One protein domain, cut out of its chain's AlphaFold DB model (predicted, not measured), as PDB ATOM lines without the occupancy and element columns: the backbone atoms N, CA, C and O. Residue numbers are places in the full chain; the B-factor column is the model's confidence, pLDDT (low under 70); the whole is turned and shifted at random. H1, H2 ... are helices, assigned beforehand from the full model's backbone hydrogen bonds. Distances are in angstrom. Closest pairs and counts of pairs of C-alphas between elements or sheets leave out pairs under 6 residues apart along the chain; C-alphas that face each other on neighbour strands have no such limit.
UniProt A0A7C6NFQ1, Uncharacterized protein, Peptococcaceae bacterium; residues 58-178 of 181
ATOM      1  N   THR A  58     -78.654  66.253  47.046       45.88
ATOM      2  CA  THR A  58     -79.384  65.068  47.490       45.88
ATOM      3  C   THR A  58     -78.664  63.815  46.996       45.88
ATOM      4  O   THR A  58     -79.250  62.944  46.357       45.88
ATOM      5  N   THR A  59     -77.365  63.716  47.263       52.94
ATOM      6  CA  THR A  59     -76.583  62.500  46.989       52.94
ATOM      7  C   THR A  59     -76.933  61.358  47.947       52.94
ATOM      8  O   THR A  59     -76.660  60.201  47.656       52.94
ATOM      9  N   MET A  60     -77.600  61.654  49.066       51.62
ATOM     10  CA  MET A  60     -77.909  60.680  50.121       51.62
ATOM     11  C   MET A  60     -79.200  59.858  49.914       51.62
ATOM     12  O   MET A  60     -79.141  58.648  50.110       51.62
ATOM     13  N   PRO A  61     -80.360  60.426  49.507       59.44
ATOM     14  CA  PRO A  61     -81.619  59.669  49.488       59.44
ATOM     15  C   PRO A  61     -81.606  58.512  48.486       59.44
ATOM     16  O   PRO A  61     -82.191  57.467  48.723       59.44
ATOM     17  N   VAL A  62     -80.897  58.678  47.374       57.19
ATOM     18  CA  VAL A  62     -80.979  57.771  46.220       57.19
ATOM     19  C   VAL A  62     -80.007  56.607  46.374       57.19
ATOM     20  O   VAL A  62     -80.315  55.475  46.007       57.19
ATOM     21  N   ALA A  63     -78.868  56.871  47.011       55.62
ATOM     22  CA  ALA A  63     -77.936  55.847  47.448       55.62
ATOM     23  C   ALA A  63     -78.607  54.858  48.407       55.62
ATOM     24  O   ALA A  63     -78.532  53.650  48.195       55.62
ATOM     25  N   VAL A  64     -79.357  55.392  49.377       57.12
ATOM     26  CA  VAL A  64     -80.182  54.606  50.297       57.12
ATOM     27  C   VAL A  64     -81.233  53.821  49.505       57.12
ATOM     28  O   VAL A  64     -81.287  52.602  49.621       57.12
ATOM     29  N   ILE A  65     -82.008  54.469  48.622       59.88
ATOM     30  CA  ILE A  65     -83.024  53.827  47.757       59.88
ATOM     31  C   ILE A  65     -82.482  52.587  47.030       59.88
ATOM     32  O   ILE A  65     -83.123  51.530  47.028       59.88
ATOM     33  N   LEU A  66     -81.300  52.700  46.426       55.06
ATOM     34  CA  LEU A  66     -80.675  51.587  45.722       55.06
ATOM     35  C   LEU A  66     -80.080  50.538  46.673       55.06
ATOM     36  O   LEU A  66     -80.171  49.355  46.355       55.06
ATOM     37  N   GLU A  67     -79.557  50.920  47.844       55.38
ATOM     38  CA  GLU A  67     -79.162  49.992  48.924       55.38
ATOM     39  C   GLU A  67     -80.330  49.094  49.347       55.38
ATOM     40  O   GLU A  67     -80.162  47.905  49.640       55.38
ATOM     41  N   ILE A  68     -81.551  49.623  49.288       53.78
ATOM     42  CA  ILE A  68     -82.722  48.836  49.639       53.78
ATOM     43  C   ILE A  68     -83.187  47.936  48.496       53.78
ATOM     44  O   ILE A  68     -83.504  46.762  48.715       53.78
ATOM     45  N   LEU A  69     -83.202  48.443  47.260       50.69
ATOM     46  CA  LEU A  69     -83.442  47.598  46.084       50.69
ATOM     47  C   LEU A  69     -82.400  46.474  45.970       50.69
ATOM     48  O   LEU A  69     -82.679  45.424  45.386       50.69
ATOM     49  N   ALA A  70     -81.225  46.681  46.566       49.78
ATOM     50  CA  ALA A  70     -80.098  45.772  46.616       49.78
ATOM     51  C   ALA A  70     -80.218  44.615  47.636       49.78
ATOM     52  O   ALA A  70     -79.294  43.820  47.770       49.78
ATOM     53  N   ARG A  71     -81.362  44.425  48.312       52.06
ATOM     54  CA  ARG A  71     -81.620  43.267  49.205       52.06
ATOM     55  C   ARG A  71     -80.669  43.114  50.407       52.06
ATOM     56  O   ARG A  71     -80.753  42.096  51.091       52.06
ATOM     57  N   GLU A  72     -79.816  44.089  50.720       51.50
ATOM     58  CA  GLU A  72     -79.033  44.065  51.967       51.50
ATOM     59  C   GLU A  72     -79.873  44.506  53.187       51.50
ATOM     60  O   GLU A  72     -79.402  44.442  54.321       51.50
ATOM     61  N   TYR A  73     -81.156  44.847  52.988       54.47
ATOM     62  CA  TYR A  73     -82.085  45.102  54.084       54.47
ATOM     63  C   TYR A  73     -82.895  43.867  54.480       54.47
ATOM     64  O   TYR A  73     -83.747  43.361  53.751       54.47
ATOM     65  N   SER A  74     -82.640  43.405  55.697       56.53
ATOM     66  CA  SER A  74     -83.452  42.443  56.422       56.53
ATOM     67  C   SER A  74     -83.879  43.128  57.708       56.53
ATOM     68  O   SER A  74     -83.073  43.195  58.635       56.53
ATOM     69  N   ARG A  75     -85.128  43.616  57.784       56.38
ATOM     70  CA  ARG A  75     -85.820  43.635  59.082       56.38
ATOM     71  C   ARG A  75     -87.345  43.725  59.083       56.38
ATOM     72  O   ARG A  75     -87.907  43.189  60.031       56.38
ATOM     73  N   ASP A  76     -88.029  44.222  58.049       68.69
ATOM     74  CA  ASP A  76     -89.504  44.197  57.993       68.69
ATOM     75  C   ASP A  76     -90.111  44.533  56.608       68.69
ATOM     76  O   ASP A  76     -89.456  45.062  55.710       68.69
ATOM     77  N   ALA A  77     -91.399  44.205  56.425       75.19
ATOM     78  CA  ALA A  77     -92.144  44.462  55.185       75.19
ATOM     79  C   ALA A  77     -92.424  45.959  54.939       75.19
ATOM     80  O   ALA A  77     -92.621  46.368  53.795       75.19
ATOM     81  N   GLN A  78     -92.455  46.769  56.004       76.06
ATOM     82  CA  GLN A  78     -92.681  48.213  55.918       76.06
ATOM     83  C   GLN A  78     -91.459  48.931  55.348       76.06
ATOM     84  O   GLN A  78     -91.619  49.720  54.415       76.06
ATOM     85  N   GLY A  79     -90.255  48.616  55.843       73.50
ATOM     86  CA  GLY A  79     -89.017  49.102  55.252       73.50
ATOM     87  C   GLY A  79     -88.971  48.746  53.772       73.50
ATOM     88  O   GLY A  79     -88.868  49.628  52.934       73.50
ATOM     89  N   GLU A  80     -89.190  47.482  53.406       74.19
ATOM     90  CA  GLU A  80     -89.183  47.070  51.995       74.19
ATOM     91  C   GLU A  80     -90.160  47.875  51.107       74.19
ATOM     92  O   GLU A  80     -89.828  48.233  49.974       74.19
ATOM     93  N   ALA A  81     -91.355  48.193  51.616       78.00
ATOM     94  CA  ALA A  81     -92.362  48.961  50.890       78.00
ATOM     95  C   ALA A  81     -91.959  50.428  50.664       78.00
ATOM     96  O   ALA A  81     -92.056  50.899  49.529       78.00
ATOM     97  N   LEU A  82     -91.470  51.124  51.700       75.94
ATOM     98  CA  LEU A  82     -90.977  52.509  51.586       75.94
ATOM     99  C   LEU A  82     -89.912  52.617  50.502       75.94
ATOM    100  O   LEU A  82     -89.877  53.528  49.683       75.94
ATOM    101  N   CYS A  83     -89.071  51.611  50.456       75.38
ATOM    102  CA  CYS A  83     -87.915  51.608  49.610       75.38
ATOM    103  C   CYS A  83     -88.232  51.298  48.152       75.38
ATOM    104  O   CYS A  83     -87.683  51.924  47.246       75.38
ATOM    105  N   ARG A  84     -89.182  50.384  47.915       77.00
ATOM    106  CA  ARG A  84     -89.767  50.190  46.584       77.00
ATOM    107  C   ARG A  84     -90.469  51.455  46.088       77.00
ATOM    108  O   ARG A  84     -90.335  51.776  44.912       77.00
ATOM    109  N   ALA A  85     -91.182  52.170  46.959       78.75
ATOM    110  CA  ALA A  85     -91.843  53.423  46.597       78.75
ATOM    111  C   ALA A  85     -90.825  54.511  46.225       78.75
ATOM    112  O   ALA A  85     -90.911  55.103  45.152       78.75
ATOM    113  N   ALA A  86     -89.811  54.711  47.064       76.62
ATOM    114  CA  ALA A  86     -88.767  55.695  46.829       76.62
ATOM    115  C   ALA A  86     -87.947  55.381  45.558       76.62
ATOM    116  O   ALA A  86     -87.630  56.289  44.794       76.62
ATOM    117  N   ALA A  87     -87.698  54.100  45.260       75.94
ATOM    118  CA  ALA A  87     -87.121  53.663  43.987       75.94
ATOM    119  C   ALA A  87     -87.977  54.014  42.774       75.94
ATOM    120  O   ALA A  87     -87.444  54.508  41.784       75.94
ATOM    121  N   GLY A  88     -89.290  53.778  42.858       79.00
ATOM    122  CA  GLY A  88     -90.229  54.167  41.808       79.00
ATOM    123  C   GLY A  88     -90.154  55.665  41.529       79.00
ATOM    124  O   GLY A  88     -89.928  56.063  40.394       79.00
ATOM    125  N   ILE A  89     -90.210  56.484  42.582       81.25
ATOM    126  CA  ILE A  89     -90.102  57.946  42.478       81.25
ATOM    127  C   ILE A  89     -88.756  58.369  41.868       81.25
ATOM    128  O   ILE A  89     -88.707  59.267  41.029       81.25
ATOM    129  N   ALA A  90     -87.646  57.736  42.258       79.12
ATOM    130  CA  ALA A  90     -86.317  58.066  41.736       79.12
ATOM    131  C   ALA A  90     -86.133  57.696  40.250       79.12
ATOM    132  O   ALA A  90     -85.428  58.410  39.533       79.12
ATOM    133  N   GLU A  91     -86.765  56.616  39.776       81.44
ATOM    134  CA  GLU A  91     -86.837  56.303  38.340       81.44
ATOM    135  C   GLU A  91     -87.762  57.299  37.614       81.44
ATOM    136  O   GLU A  91     -87.361  57.889  36.614       81.44
ATOM    137  N   GLU A  92     -88.973  57.544  38.126       83.19
ATOM    138  CA  GLU A  92     -89.979  58.417  37.491       83.19
ATOM    139  C   GLU A  92     -89.530  59.881  37.386       83.19
ATOM    140  O   GLU A  92     -89.852  60.566  36.416       83.19
ATOM    141  N   SER A  93     -88.756  60.358  38.359       79.94
ATOM    142  CA  SER A  93     -88.187  61.712  38.363       79.94
ATOM    143  C   SER A  93     -86.975  61.881  37.437       79.94
ATOM    144  O   SER A  93     -86.460  62.992  37.315       79.94
ATOM    145  N   GLY A  94     -86.487  60.808  36.800       80.94
ATOM    146  CA  GLY A  94     -85.290  60.832  35.948       80.94
ATOM    147  C   GLY A  94     -83.978  60.996  36.722       80.94
ATOM    148  O   GLY A  94     -82.905  61.146  36.135       80.94
ATOM    149  N   LEU A  95     -84.024  60.951  38.052       81.00
ATOM    150  CA  LEU A  95     -82.844  61.132  38.880       81.00
ATOM    151  C   LEU A  95     -81.865  59.963  38.708       81.00
ATOM    152  O   LEU A  95     -80.654  60.178  38.634       81.00
ATOM    153  N   LEU A  96     -82.359  58.725  38.620       79.25
ATOM    154  CA  LEU A  96     -81.489  57.569  38.373       79.25
ATOM    155  C   LEU A  96     -80.849  57.618  36.984       79.25
ATOM    156  O   LEU A  96     -79.681  57.267  36.838       79.25
ATOM    157  N   GLU A  97     -81.569  58.119  35.982       85.12
ATOM    158  CA  GLU A  97     -81.018  58.357  34.647       85.12
ATOM    159  C   GLU A  97     -79.878  59.386  34.683       85.12
ATOM    160  O   GLU A  97     -78.828  59.167  34.079       85.12
ATOM    161  N   HIS A  98     -80.024  60.458  35.467       84.44
ATOM    162  CA  HIS A  98     -78.955  61.435  35.669       84.44
ATOM    163  C   HIS A  98     -77.662  60.792  36.204       84.44
ATOM    164  O   HIS A  98     -76.593  61.015  35.635       84.44
ATOM    165  N   TYR A  99     -77.744  59.955  37.245       83.69
ATOM    166  CA  TYR A  99     -76.564  59.266  37.788       83.69
ATOM    167  C   TYR A  99     -75.976  58.231  36.827       83.69
ATOM    168  O   TYR A  99     -74.755  58.136  36.711       83.69
ATOM    169  N   ARG A 100     -76.816  57.501  36.083       87.25
ATOM    170  CA  ARG A 100     -76.351  56.577  35.037       87.25
ATOM    171  C   ARG A 100     -75.524  57.307  33.974       87.25
ATOM    172  O   ARG A 100     -74.442  56.834  33.641       87.25
ATOM    173  N   ASN A 101     -75.961  58.489  33.538       87.69
ATOM    174  CA  ASN A 101     -75.219  59.321  32.583       87.69
ATOM    175  C   ASN A 101     -73.868  59.812  33.143       87.69
ATOM    176  O   ASN A 101     -72.872  59.880  32.413       87.69
ATOM    177  N   LEU A 102     -73.810  60.143  34.440       86.50
ATOM    178  CA  LEU A 102     -72.550  60.489  35.108       86.50
ATOM    179  C   LEU A 102     -71.580  59.304  35.087       86.50
ATOM    180  O   LEU A 102     -70.439  59.458  34.653       86.50
ATOM    181  N   TRP A 103     -72.043  58.113  35.468       87.94
ATOM    182  CA  TRP A 103     -71.209  56.911  35.470       87.94
ATOM    183  C   TRP A 103     -70.759  56.494  34.076       87.94
ATOM    184  O   TRP A 103     -69.613  56.097  33.921       87.94
ATOM    185  N   GLU A 104     -71.596  56.633  33.049       88.12
ATOM    186  CA  GLU A 104     -71.186  56.393  31.658       88.12
ATOM    187  C   GLU A 104     -70.040  57.319  31.231       88.12
ATOM    188  O   GLU A 104     -69.103  56.897  30.550       88.12
ATOM    189  N   THR A 105     -70.070  58.575  31.683       85.56
ATOM    190  CA  THR A 105     -68.988  59.532  31.431       85.56
ATOM    191  C   THR A 105     -67.723  59.152  32.212       85.56
ATOM    192  O   THR A 105     -66.623  59.158  31.656       85.56
ATOM    193  N   GLU A 106     -67.859  58.770  33.483       84.38
ATOM    194  CA  GLU A 106     -66.746  58.358  34.354       84.38
ATOM    195  C   GLU A 106     -66.129  57.005  33.961       84.38
ATOM    196  O   GLU A 106     -64.922  56.819  34.102       84.38
ATOM    197  N   GLU A 107     -66.901  56.075  33.391       81.62
ATOM    198  CA  GLU A 107     -66.421  54.778  32.888       81.62
ATOM    199  C   GLU A 107     -65.339  54.935  31.807       81.62
ATOM    200  O   GLU A 107     -64.486  54.058  31.640       81.62
ATOM    201  N   THR A 108     -65.332  56.058  31.085       76.25
ATOM    202  CA  THR A 108     -64.287  56.368  30.096       76.25
ATOM    203  C   THR A 108     -62.974  56.833  30.733       76.25
ATOM    204  O   THR A 108     -61.915  56.704  30.119       76.25
ATOM    205  N   ASN A 109     -63.022  57.304  31.982       70.62
ATOM    206  CA  ASN A 109     -61.893  57.814  32.754       70.62
ATOM    207  C   ASN A 109     -61.837  57.108  34.114       70.62
ATOM    208  O   ASN A 109     -62.151  57.696  35.146       70.62
ATOM    209  N   LEU A 110     -61.409  55.839  34.109       67.50
ATOM    210  CA  LEU A 110     -61.308  54.967  35.290       67.50
ATOM    211  C   LEU A 110     -60.191  55.394  36.267       67.50
ATOM    212  O   LEU A 110     -59.268  54.637  36.570       67.50
ATOM    213  N   SER A 111     -60.266  56.618  36.772       62.53
ATOM    214  CA  SER A 111     -59.416  57.159  37.821       62.53
ATOM    215  C   SER A 111     -60.284  57.508  39.022       62.53
ATOM    216  O   SER A 111     -61.173  58.345  38.916       62.53
ATOM    217  N   GLY A 112     -60.031  56.882  40.170       72.62
ATOM    218  CA  GLY A 112     -60.738  57.201  41.409       72.62
ATOM    219  C   GLY A 112     -61.130  55.975  42.222       72.62
ATOM    220  O   GLY A 112     -60.921  54.829  41.824       72.62
ATOM    221  N   ASN A 113     -61.725  56.239  43.384       73.56
ATOM    222  CA  ASN A 113     -62.040  55.218  44.388       73.56
ATOM    223  C   ASN A 113     -63.148  54.241  43.950       73.56
ATOM    224  O   ASN A 113     -63.289  53.181  44.551       73.56
ATOM    225  N   GLN A 114     -63.908  54.571  42.901       80.94
ATOM    226  CA  GLN A 114     -65.028  53.768  42.400       80.94
ATOM    227  C   GLN A 114     -64.722  53.015  41.094       80.94
ATOM    228  O   GLN A 114     -65.585  52.303  40.588       80.94
ATOM    229  N   ALA A 115     -63.498  53.117  40.558       86.44
ATOM    230  CA  ALA A 115     -63.141  52.554  39.249       86.44
ATOM    231  C   ALA A 115     -63.461  51.051  39.115       86.44
ATOM    232  O   ALA A 115     -63.865  50.594  38.049       86.44
ATOM    233  N   TYR A 116     -63.320  50.284  40.202       87.00
ATOM    234  CA  TYR A 116     -63.686  48.866  40.229       87.00
ATOM    235  C   TYR A 116     -65.197  48.637  40.052       87.00
ATOM    236  O   TYR A 116     -65.593  47.769  39.282       87.00
ATOM    237  N   LEU A 117     -66.035  49.431  40.725       86.38
ATOM    238  CA  LEU A 117     -67.494  49.316  40.638       86.38
ATOM    239  C   LEU A 117     -68.004  49.726  39.252       86.38
ATOM    240  O   LEU A 117     -68.873  49.057  38.701       86.38
ATOM    241  N   LEU A 118     -67.424  50.777  38.661       90.75
ATOM    242  CA  LEU A 118     -67.717  51.196  37.285       90.75
ATOM    243  C   LEU A 118     -67.333  50.105  36.273       90.75
ATOM    244  O   LEU A 118     -68.083  49.803  35.348       90.75
ATOM    245  N   PHE A 119     -66.189  49.448  36.484       91.31
ATOM    246  CA  PHE A 119     -65.779  48.316  35.659       91.31
ATOM    247  C   PHE A 119     -66.752  47.130  35.765       91.31
ATOM    248  O   PHE A 119     -67.167  46.588  34.738       91.31
ATOM    249  N   GLU A 120     -67.147  46.733  36.979       90.75
ATOM    250  CA  GLU A 120     -68.129  45.658  37.177       90.75
ATOM    251  C   GLU A 120     -69.495  46.008  36.578       90.75
ATOM    252  O   GLU A 120     -70.123  45.152  35.949       90.75
ATOM    253  N   ARG A 121     -69.939  47.266  36.717       92.19
ATOM    254  CA  ARG A 121     -71.193  47.759  36.133       92.19
ATOM    255  C   ARG A 121     -71.215  47.526  34.627       92.19
ATOM    256  O   ARG A 121     -72.156  46.916  34.122       92.19
ATOM    257  N   ARG A 122     -70.153  47.928  33.928       93.69
ATOM    258  CA  ARG A 122     -70.016  47.722  32.483       93.69
ATOM    259  C   ARG A 122     -70.099  46.247  32.087       93.69
ATOM    260  O   ARG A 122     -70.839  45.900  31.173       93.69
ATOM    261  N   GLN A 123     -69.392  45.367  32.799       94.50
ATOM    262  CA  GLN A 123     -69.458  43.925  32.534       94.50
ATOM    263  C   GLN A 123     -70.868  43.360  32.739       94.50
ATOM    264  O   GLN A 123     -71.304  42.485  31.989       94.50
ATOM    265  N   CYS A 124     -71.585  43.848  33.752       94.81
ATOM    266  CA  CYS A 124     -72.955  43.437  34.019       94.81
ATOM    267  C   CYS A 124     -73.903  43.871  32.890       94.81
ATOM    268  O   CYS A 124     -74.721  43.068  32.442       94.81
ATOM    269  N   LEU A 125     -73.750  45.092  32.363       95.62
ATOM    270  CA  LEU A 125     -74.518  45.575  31.209       95.62
ATOM    271  C   LEU A 125     -74.282  44.713  29.958       95.62
ATOM    272  O   LEU A 125     -75.248  44.262  29.339       95.62
ATOM    273  N   ASP A 126     -73.024  44.379  29.655       96.56
ATOM    274  CA  ASP A 126     -72.683  43.488  28.536       96.56
ATOM    275  C   ASP A 126     -73.351  42.101  28.686       96.56
ATOM    276  O   ASP A 126     -73.866  41.521  27.721       96.56
ATOM    277  N   LEU A 127     -73.380  41.555  29.909       97.50
ATOM    278  CA  LEU A 127     -74.035  40.276  30.204       97.50
ATOM    279  C   LEU A 127     -75.559  40.354  30.100       97.50
ATOM    280  O   LEU A 127     -76.185  39.404  29.624       97.50
ATOM    281  N   ILE A 128     -76.165  41.461  30.524       97.12
ATOM    282  CA  ILE A 128     -77.604  41.699  30.386       97.12
ATOM    283  C   ILE A 128     -77.998  41.637  28.911       97.12
ATOM    284  O   ILE A 128     -78.930  40.908  28.560       97.12
ATOM    285  N   ASP A 129     -77.273  42.333  28.039       97.62
ATOM    286  CA  ASP A 129     -77.553  42.329  26.604       97.62
ATOM    287  C   ASP A 129     -77.330  40.947  25.985       97.62
ATOM    288  O   ASP A 129     -78.154  40.465  25.195       97.62
ATOM    289  N   PHE A 130     -76.291  40.235  26.426       97.88
ATOM    290  CA  PHE A 130     -76.082  38.843  26.048       97.88
ATOM    291  C   PHE A 130     -77.266  37.951  26.454       97.88
ATOM    292  O   PHE A 130     -77.803  37.232  25.607       97.88
ATOM    293  N   TYR A 131     -77.723  37.985  27.708       98.00
ATOM    294  CA  TYR A 131     -78.814  37.120  28.174       98.00
ATOM    295  C   TYR A 131     -80.167  37.480  27.565       98.00
ATOM    296  O   TYR A 131     -80.932  36.563  27.245       98.00
ATOM    297  N   LYS A 132     -80.428  38.771  27.317       96.62
ATOM    298  CA  LYS A 132     -81.571  39.227  26.511       96.62
ATOM    299  C   LYS A 132     -81.532  38.592  25.123       96.62
ATOM    300  O   LYS A 132     -82.502  37.963  24.717       96.62
ATOM    301  N   SER A 133     -80.390  38.656  24.431       97.56
ATOM    302  CA  SER A 133     -80.237  38.073  23.087       97.56
ATOM    303  C   SER A 133     -80.425  36.548  23.050       97.56
ATOM    304  O   SER A 133     -80.758  35.979  22.009       97.56
ATOM    305  N   LYS A 134     -80.213  35.869  24.185       97.00
ATOM    306  CA  LYS A 134     -80.360  34.416  24.340       97.00
ATOM    307  C   LYS A 134     -81.710  33.986  24.914       97.00
ATOM    308  O   LYS A 134     -81.900  32.784  25.091       97.00
ATOM    309  N   ASN A 135     -82.625  34.916  25.209       96.19
ATOM    310  CA  ASN A 135     -83.883  34.649  25.920       96.19
ATOM    311  C   ASN A 135     -83.681  33.844  27.223       96.19
ATOM    312  O   ASN A 135     -84.502  33.002  27.589       96.19
ATOM    313  N   ASN A 136     -82.566  34.073  27.925       96.88
ATOM    314  CA  ASN A 136     -82.259  33.382  29.175       96.88
ATOM    315  C   ASN A 136     -82.793  34.184  30.364       96.88
ATOM    316  O   ASN A 136     -82.048  34.906  31.028       96.88
ATOM    317  N   GLN A 137     -84.096  34.050  30.614       96.94
ATOM    318  CA  GLN A 137     -84.802  34.834  31.624       96.94
ATOM    319  C   GLN A 137     -84.216  34.701  33.046       96.94
ATOM    320  O   GLN A 137     -83.976  35.732  33.673       96.94
ATOM    321  N   PRO A 138     -83.886  33.494  33.555       97.25
ATOM    322  CA  PRO A 138     -83.318  33.368  34.900       97.25
ATOM    323  C   PRO A 138     -81.953  34.051  35.059       97.25
ATOM    324  O   PRO A 138     -81.666  34.641  36.100       97.25
ATOM    325  N   ALA A 139     -81.094  33.972  34.038       95.25
ATOM    326  CA  ALA A 139     -79.794  34.639  34.076       95.25
ATOM    327  C   ALA A 139     -79.940  36.160  33.941       95.25
ATOM    328  O   ALA A 139     -79.269  36.899  34.655       95.25
ATOM    329  N   LEU A 140     -80.863  36.616  33.091       95.62
ATOM    330  CA  LEU A 140     -81.191  38.029  32.940       95.62
ATOM    331  C   LEU A 140     -81.663  38.645  34.263       95.62
ATOM    332  O   LEU A 140     -81.156  39.684  34.667       95.62
ATOM    333  N   GLU A 141     -82.592  37.994  34.966       92.19
ATOM    334  CA  GLU A 141     -83.086  38.469  36.265       92.19
ATOM    335  C   GLU A 141     -81.976  38.548  37.316       92.19
ATOM    336  O   GLU A 141     -81.933  39.492  38.107       92.19
ATOM    337  N   LYS A 142     -81.049  37.585  37.299       92.25
ATOM    338  CA  LYS A 142     -79.891  37.581  38.193       92.25
ATOM    339  C   LYS A 142     -78.953  38.757  37.916       92.25
ATOM    340  O   LYS A 142     -78.546  39.420  38.867       92.25
ATOM    341  N   GLU A 143     -78.624  39.025  36.654       94.38
ATOM    342  CA  GLU A 143     -77.758  40.159  36.309       94.38
ATOM    343  C   GLU A 143     -78.454  41.505  36.536       94.38
ATOM    344  O   GLU A 143     -77.840  42.414  37.073       94.38
ATOM    345  N   LEU A 144     -79.756  41.634  36.254       89.19
ATOM    346  CA  LEU A 144     -80.511  42.851  36.587       89.19
ATOM    347  C   LEU A 144     -80.511  43.134  38.095       89.19
ATOM    348  O   LEU A 144     -80.390  44.284  38.513       89.19
ATOM    349  N   ALA A 145     -80.637  42.092  38.921       84.56
ATOM    350  CA  ALA A 145     -80.508  42.239  40.365       84.56
ATOM    351  C   ALA A 145     -79.087  42.662  40.762       84.56
ATOM    352  O   ALA A 145     -78.936  43.532  41.613       84.56
ATOM    353  N   HIS A 146     -78.058  42.090  40.133       87.38
ATOM    354  CA  HIS A 146     -76.662  42.444  40.381       87.38
ATOM    355  C   HIS A 146     -76.344  43.893  39.979       87.38
ATOM    356  O   HIS A 146     -75.724  44.611  40.759       87.38
ATOM    357  N   LEU A 147     -76.834  44.359  38.829       88.94
ATOM    358  CA  LEU A 147     -76.681  45.743  38.386       88.94
ATOM    359  C   LEU A 147     -77.229  46.725  39.429       88.94
ATOM    360  O   LEU A 147     -76.551  47.686  39.774       88.94
ATOM    361  N   ARG A 148     -78.407  46.440  40.002       81.06
ATOM    362  CA  ARG A 148     -78.985  47.264  41.079       81.06
ATOM    363  C   ARG A 148     -78.074  47.348  42.308       81.06
ATOM    364  O   ARG A 148     -77.965  48.421  42.893       81.06
ATOM    365  N   LEU A 149     -77.390  46.253  42.673       77.81
ATOM    366  CA  LEU A 149     -76.391  46.261  43.756       77.81
ATOM    367  C   LEU A 149     -75.248  47.232  43.447       77.81
ATOM    368  O   LEU A 149     -74.844  48.018  44.301       77.81
ATOM    369  N   LEU A 150     -74.707  47.144  42.232       83.06
ATOM    370  CA  LEU A 150     -73.557  47.934  41.805       83.06
ATOM    371  C   LEU A 150     -73.904  49.420  41.736       83.06
ATOM    372  O   LEU A 150     -73.172  50.234  42.294       83.06
ATOM    373  N   GLU A 151     -75.040  49.764  41.127       83.88
ATOM    374  CA  GLU A 151     -75.528  51.145  41.051       83.88
ATOM    375  C   GLU A 151     -75.773  51.724  42.456       83.88
ATOM    376  O   GLU A 151     -75.380  52.856  42.727       83.88
ATOM    377  N   GLY A 152     -76.304  50.934  43.397       76.88
ATOM    378  CA  GLY A 152     -76.431  51.375  44.790       76.88
ATOM    379  C   GLY A 152     -75.095  51.662  45.464       76.88
ATOM    380  O   GLY A 152     -74.921  52.705  46.092       76.88
ATOM    381  N   ARG A 153     -74.104  50.791  45.270       77.00
ATOM    382  CA  ARG A 153     -72.755  50.991  45.822       77.00
ATOM    383  C   ARG A 153     -72.017  52.175  45.203       77.00
ATOM    384  O   ARG A 153     -71.231  52.822  45.897       77.00
ATOM    385  N   LEU A 154     -72.252  52.458  43.924       80.56
ATOM    386  CA  LEU A 154     -71.708  53.638  43.253       80.56
ATOM    387  C   LEU A 154     -72.257  54.923  43.881       80.56
ATOM    388  O   LEU A 154     -71.488  55.832  44.191       80.56
ATOM    389  N   LEU A 155     -73.558  54.969  44.175       76.88
ATOM    390  CA  LEU A 155     -74.158  56.113  44.865       76.88
ATOM    391  C   LEU A 155     -73.656  56.281  46.307       76.88
ATOM    392  O   LEU A 155     -73.457  57.407  46.753       76.88
ATOM    393  N   LEU A 156     -73.407  55.183  47.028       72.12
ATOM    394  CA  LEU A 156     -72.868  55.208  48.400       72.12
ATOM    395  C   LEU A 156     -71.365  55.538  48.472       72.12
ATOM    396  O   LEU A 156     -70.796  55.672  49.558       72.12
ATOM    397  N   GLY A 157     -70.693  55.654  47.326       66.81
ATOM    398  CA  GLY A 157     -69.306  56.083  47.248       66.81
ATOM    399  C   GLY A 157     -68.303  55.106  47.854       66.81
ATOM    400  O   GLY A 157     -67.584  55.475  48.776       66.81
ATOM    401  N   ALA A 158     -68.235  53.874  47.331       59.72
ATOM    402  CA  ALA A 158     -67.275  52.810  47.697       59.72
ATOM    403  C   ALA A 158     -67.174  52.460  49.201       59.72
ATOM    404  O   ALA A 158     -66.383  51.594  49.585       59.72
ATOM    405  N   SER A 159     -67.968  53.105  50.054       59.78
ATOM    406  CA  SER A 159     -68.110  52.769  51.457       59.78
ATOM    407  C   SER A 159     -68.822  51.420  51.566       59.78
ATOM    408  O   SER A 159     -69.743  51.115  50.807       59.78
ATOM    409  N   GLN A 160     -68.335  50.559  52.463       56.00
ATOM    410  CA  GLN A 160     -69.059  49.334  52.780       56.00
ATOM    411  C   GLN A 160     -70.317  49.724  53.558       56.00
ATOM    412  O   GLN A 160     -70.178  50.402  54.580       56.00
ATOM    413  N   PRO A 161     -71.510  49.308  53.109       56.09
ATOM    414  CA  PRO A 161     -72.731  49.616  53.831       56.09
ATOM    415  C   PRO A 161     -72.667  48.987  55.225       56.09
ATOM    416  O   PRO A 161     -72.364  47.803  55.389       56.09
ATOM    417  N   SER A 162     -72.930  49.798  56.249       57.31
ATOM    418  CA  SER A 162     -73.059  49.351  57.642       57.31
ATOM    419  C   SER A 162     -74.440  48.755  57.947       57.31
ATOM    420  O   SER A 162     -74.714  48.404  59.095       57.31
ATOM    421  N   GLY A 163     -75.288  48.616  56.925       59.78
ATOM    422  CA  GLY A 163     -76.717  48.381  57.057       59.78
ATOM    423  C   GLY A 163     -77.477  49.693  57.267       59.78
ATOM    424  O   GLY A 163     -76.947  50.647  57.834       59.78
ATOM    425  N   ILE A 164     -78.729  49.710  56.811       65.12
ATOM    426  CA  ILE A 164     -79.625  50.870  56.881       65.12
ATOM    427  C   ILE A 164     -80.077  51.089  58.328       65.12
ATOM    428  O   ILE A 164     -80.503  50.154  59.018       65.12
ATOM    429  N   THR A 165     -80.003  52.338  58.774       72.06
ATOM    430  CA  THR A 165     -80.415  52.760  60.114       72.06
ATOM    431  C   THR A 165     -81.852  53.290  60.125       72.06
ATOM    432  O   THR A 165     -82.416  53.620  59.082       72.06
ATOM    433  N   ASP A 166     -82.456  53.425  61.309       74.50
ATOM    434  CA  ASP A 166     -83.782  54.054  61.448       74.50
ATOM    435  C   ASP A 166     -83.782  55.517  60.955       74.50
ATOM    436  O   ASP A 166     -84.790  56.021  60.459       74.50
ATOM    437  N   GLU A 167     -82.633  56.195  61.036       75.38
ATOM    438  CA  GLU A 167     -82.445  57.550  60.507       75.38
ATOM    439  C   GLU A 167     -82.549  57.579  58.979       75.38
ATOM    440  O   GLU A 167     -83.089  58.526  58.406       75.38
ATOM    441  N   ASP A 168     -82.065  56.539  58.306       72.81
ATOM    442  CA  ASP A 168     -82.142  56.427  56.851       72.81
ATOM    443  C   ASP A 168     -83.576  56.136  56.396       72.81
ATOM    444  O   ASP A 168     -84.038  56.720  55.416       72.81
ATOM    445  N   LEU A 169     -84.326  55.331  57.160       75.25
ATOM    446  CA  LEU A 169     -85.762  55.139  56.936       75.25
ATOM    447  C   LEU A 169     -86.553  56.442  57.083       75.25
ATOM    448  O   LEU A 169     -87.409  56.735  56.248       75.25
ATOM    449  N   ALA A 170     -86.242  57.251  58.097       78.00
ATOM    450  CA  ALA A 170     -86.887  58.547  58.287       78.00
ATOM    451  C   ALA A 170     -86.627  59.496  57.103       78.00
ATOM    452  O   ALA A 170     -87.556  60.146  56.621       78.00
ATOM    453  N   LYS A 171     -85.393  59.531  56.579       75.88
ATOM    454  CA  LYS A 171     -85.045  60.330  55.387       75.88
ATOM    455  C   LYS A 171     -85.805  59.876  54.140       75.88
ATOM    456  O   LYS A 171     -86.205  60.713  53.334       75.88
ATOM    457  N   LEU A 172     -86.010  58.569  53.962       73.69
ATOM    458  CA  LEU A 172     -86.802  58.045  52.843       73.69
ATOM    459  C   LEU A 172     -88.263  58.445  52.954       73.69
ATOM    460  O   LEU A 172     -88.867  58.840  51.962       73.69
ATOM    461  N   GLU A 173     -88.831  58.346  54.152       79.81
ATOM    462  CA  GLU A 173     -90.205  58.763  54.387       79.81
ATOM    463  C   GLU A 173     -90.376  60.264  54.105       79.81
ATOM    464  O   GLU A 173     -91.353  60.667  53.476       79.81
ATOM    465  N   GLU A 174     -89.405  61.089  54.503       81.50
ATOM    466  CA  GLU A 174     -89.377  62.517  54.178       81.50
ATOM    467  C   GLU A 174     -89.310  62.751  52.660       81.50
ATOM    468  O   GLU A 174     -90.086  63.536  52.117       81.50
ATOM    469  N   PHE A 175     -88.440  62.023  51.955       77.62
ATOM    470  CA  PHE A 175     -88.305  62.095  50.498       77.62
ATOM    471  C   PHE A 175     -89.605  61.734  49.760       77.62
ATOM    472  O   PHE A 175     -90.008  62.447  48.838       77.62
ATOM    473  N   ILE A 176     -90.281  60.662  50.179       77.69
ATOM    474  CA  ILE A 176     -91.568  60.240  49.605       77.69
ATOM    475  C   ILE A 176     -92.616  61.341  49.809       77.69
ATOM    476  O   ILE A 176     -93.248  61.765  48.840       77.69
ATOM    477  N   LYS A 177     -92.713  61.886  51.031       81.75
ATOM    478  CA  LYS A 177     -93.642  62.978  51.362       81.75
ATOM    479  C   LYS A 177     -93.394  64.232  50.527       81.75
ATOM    480  O   LYS A 177     -94.344  64.817  50.009       81.75
ATOM    481  N   TYR A 178     -92.136  64.647  50.355       81.12
ATOM    482  CA  TYR A 178     -91.801  65.799  49.504       81.12
ATOM    483  C   TYR A 178     -92.131  65.572  48.029       81.12
ATOM    484  O   TYR A 178     -92.398  66.532  47.312       81.12
TER     485      TYR A 178
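What this domain is: This is residues 58 to 178 of the 181 residues of an uncharacterized protein of Peptococcaceae bacterium (UniProt A0A7C6NFQ1). The long helices H4 and H5 make a hairpin beside a cluster of H1, H2 and H6; H1 packs on residues 148 to 155 of H5, and H3 spans between H2 and H4. The printed part has 121 residues with six named helices, H1 to H6, and no named strand: all helix. It is compact, radius of gyration of the C-alphas 14.8 A, spanning 39 by 34 by 27 A.

Where its parts are: H4, residues 115 to 133, measures 27.6 A; H5, 137 to 155, 27.2 A. H3 is 95 to 107, H2 77 to 92. H1, 59 to 69, starts at C-alpha 59 (-76.583, 62.500, 46.989); H6, 166 to 178, ends at C-alpha 178 (-91.801, 65.799, 49.504).

How they stand to each other: H4 and H5 form a hairpin, closest C-alphas Tyr 131 and Leu 140, 5.4 A. H1, the hub, touches H5 at a shallow tilt of 26 degrees, opposite ways, closest C-alphas Leu 66 and Gly 152, 4.4 A. Every O i to N i+4 pair is within hydrogen-bond range in H2 to H6, 6 of 7 in H1.

The domain as a whole: The printed part has no cut. Residues 58 to 76, 110 to 111 and 157 to 164 have pLDDT under 70.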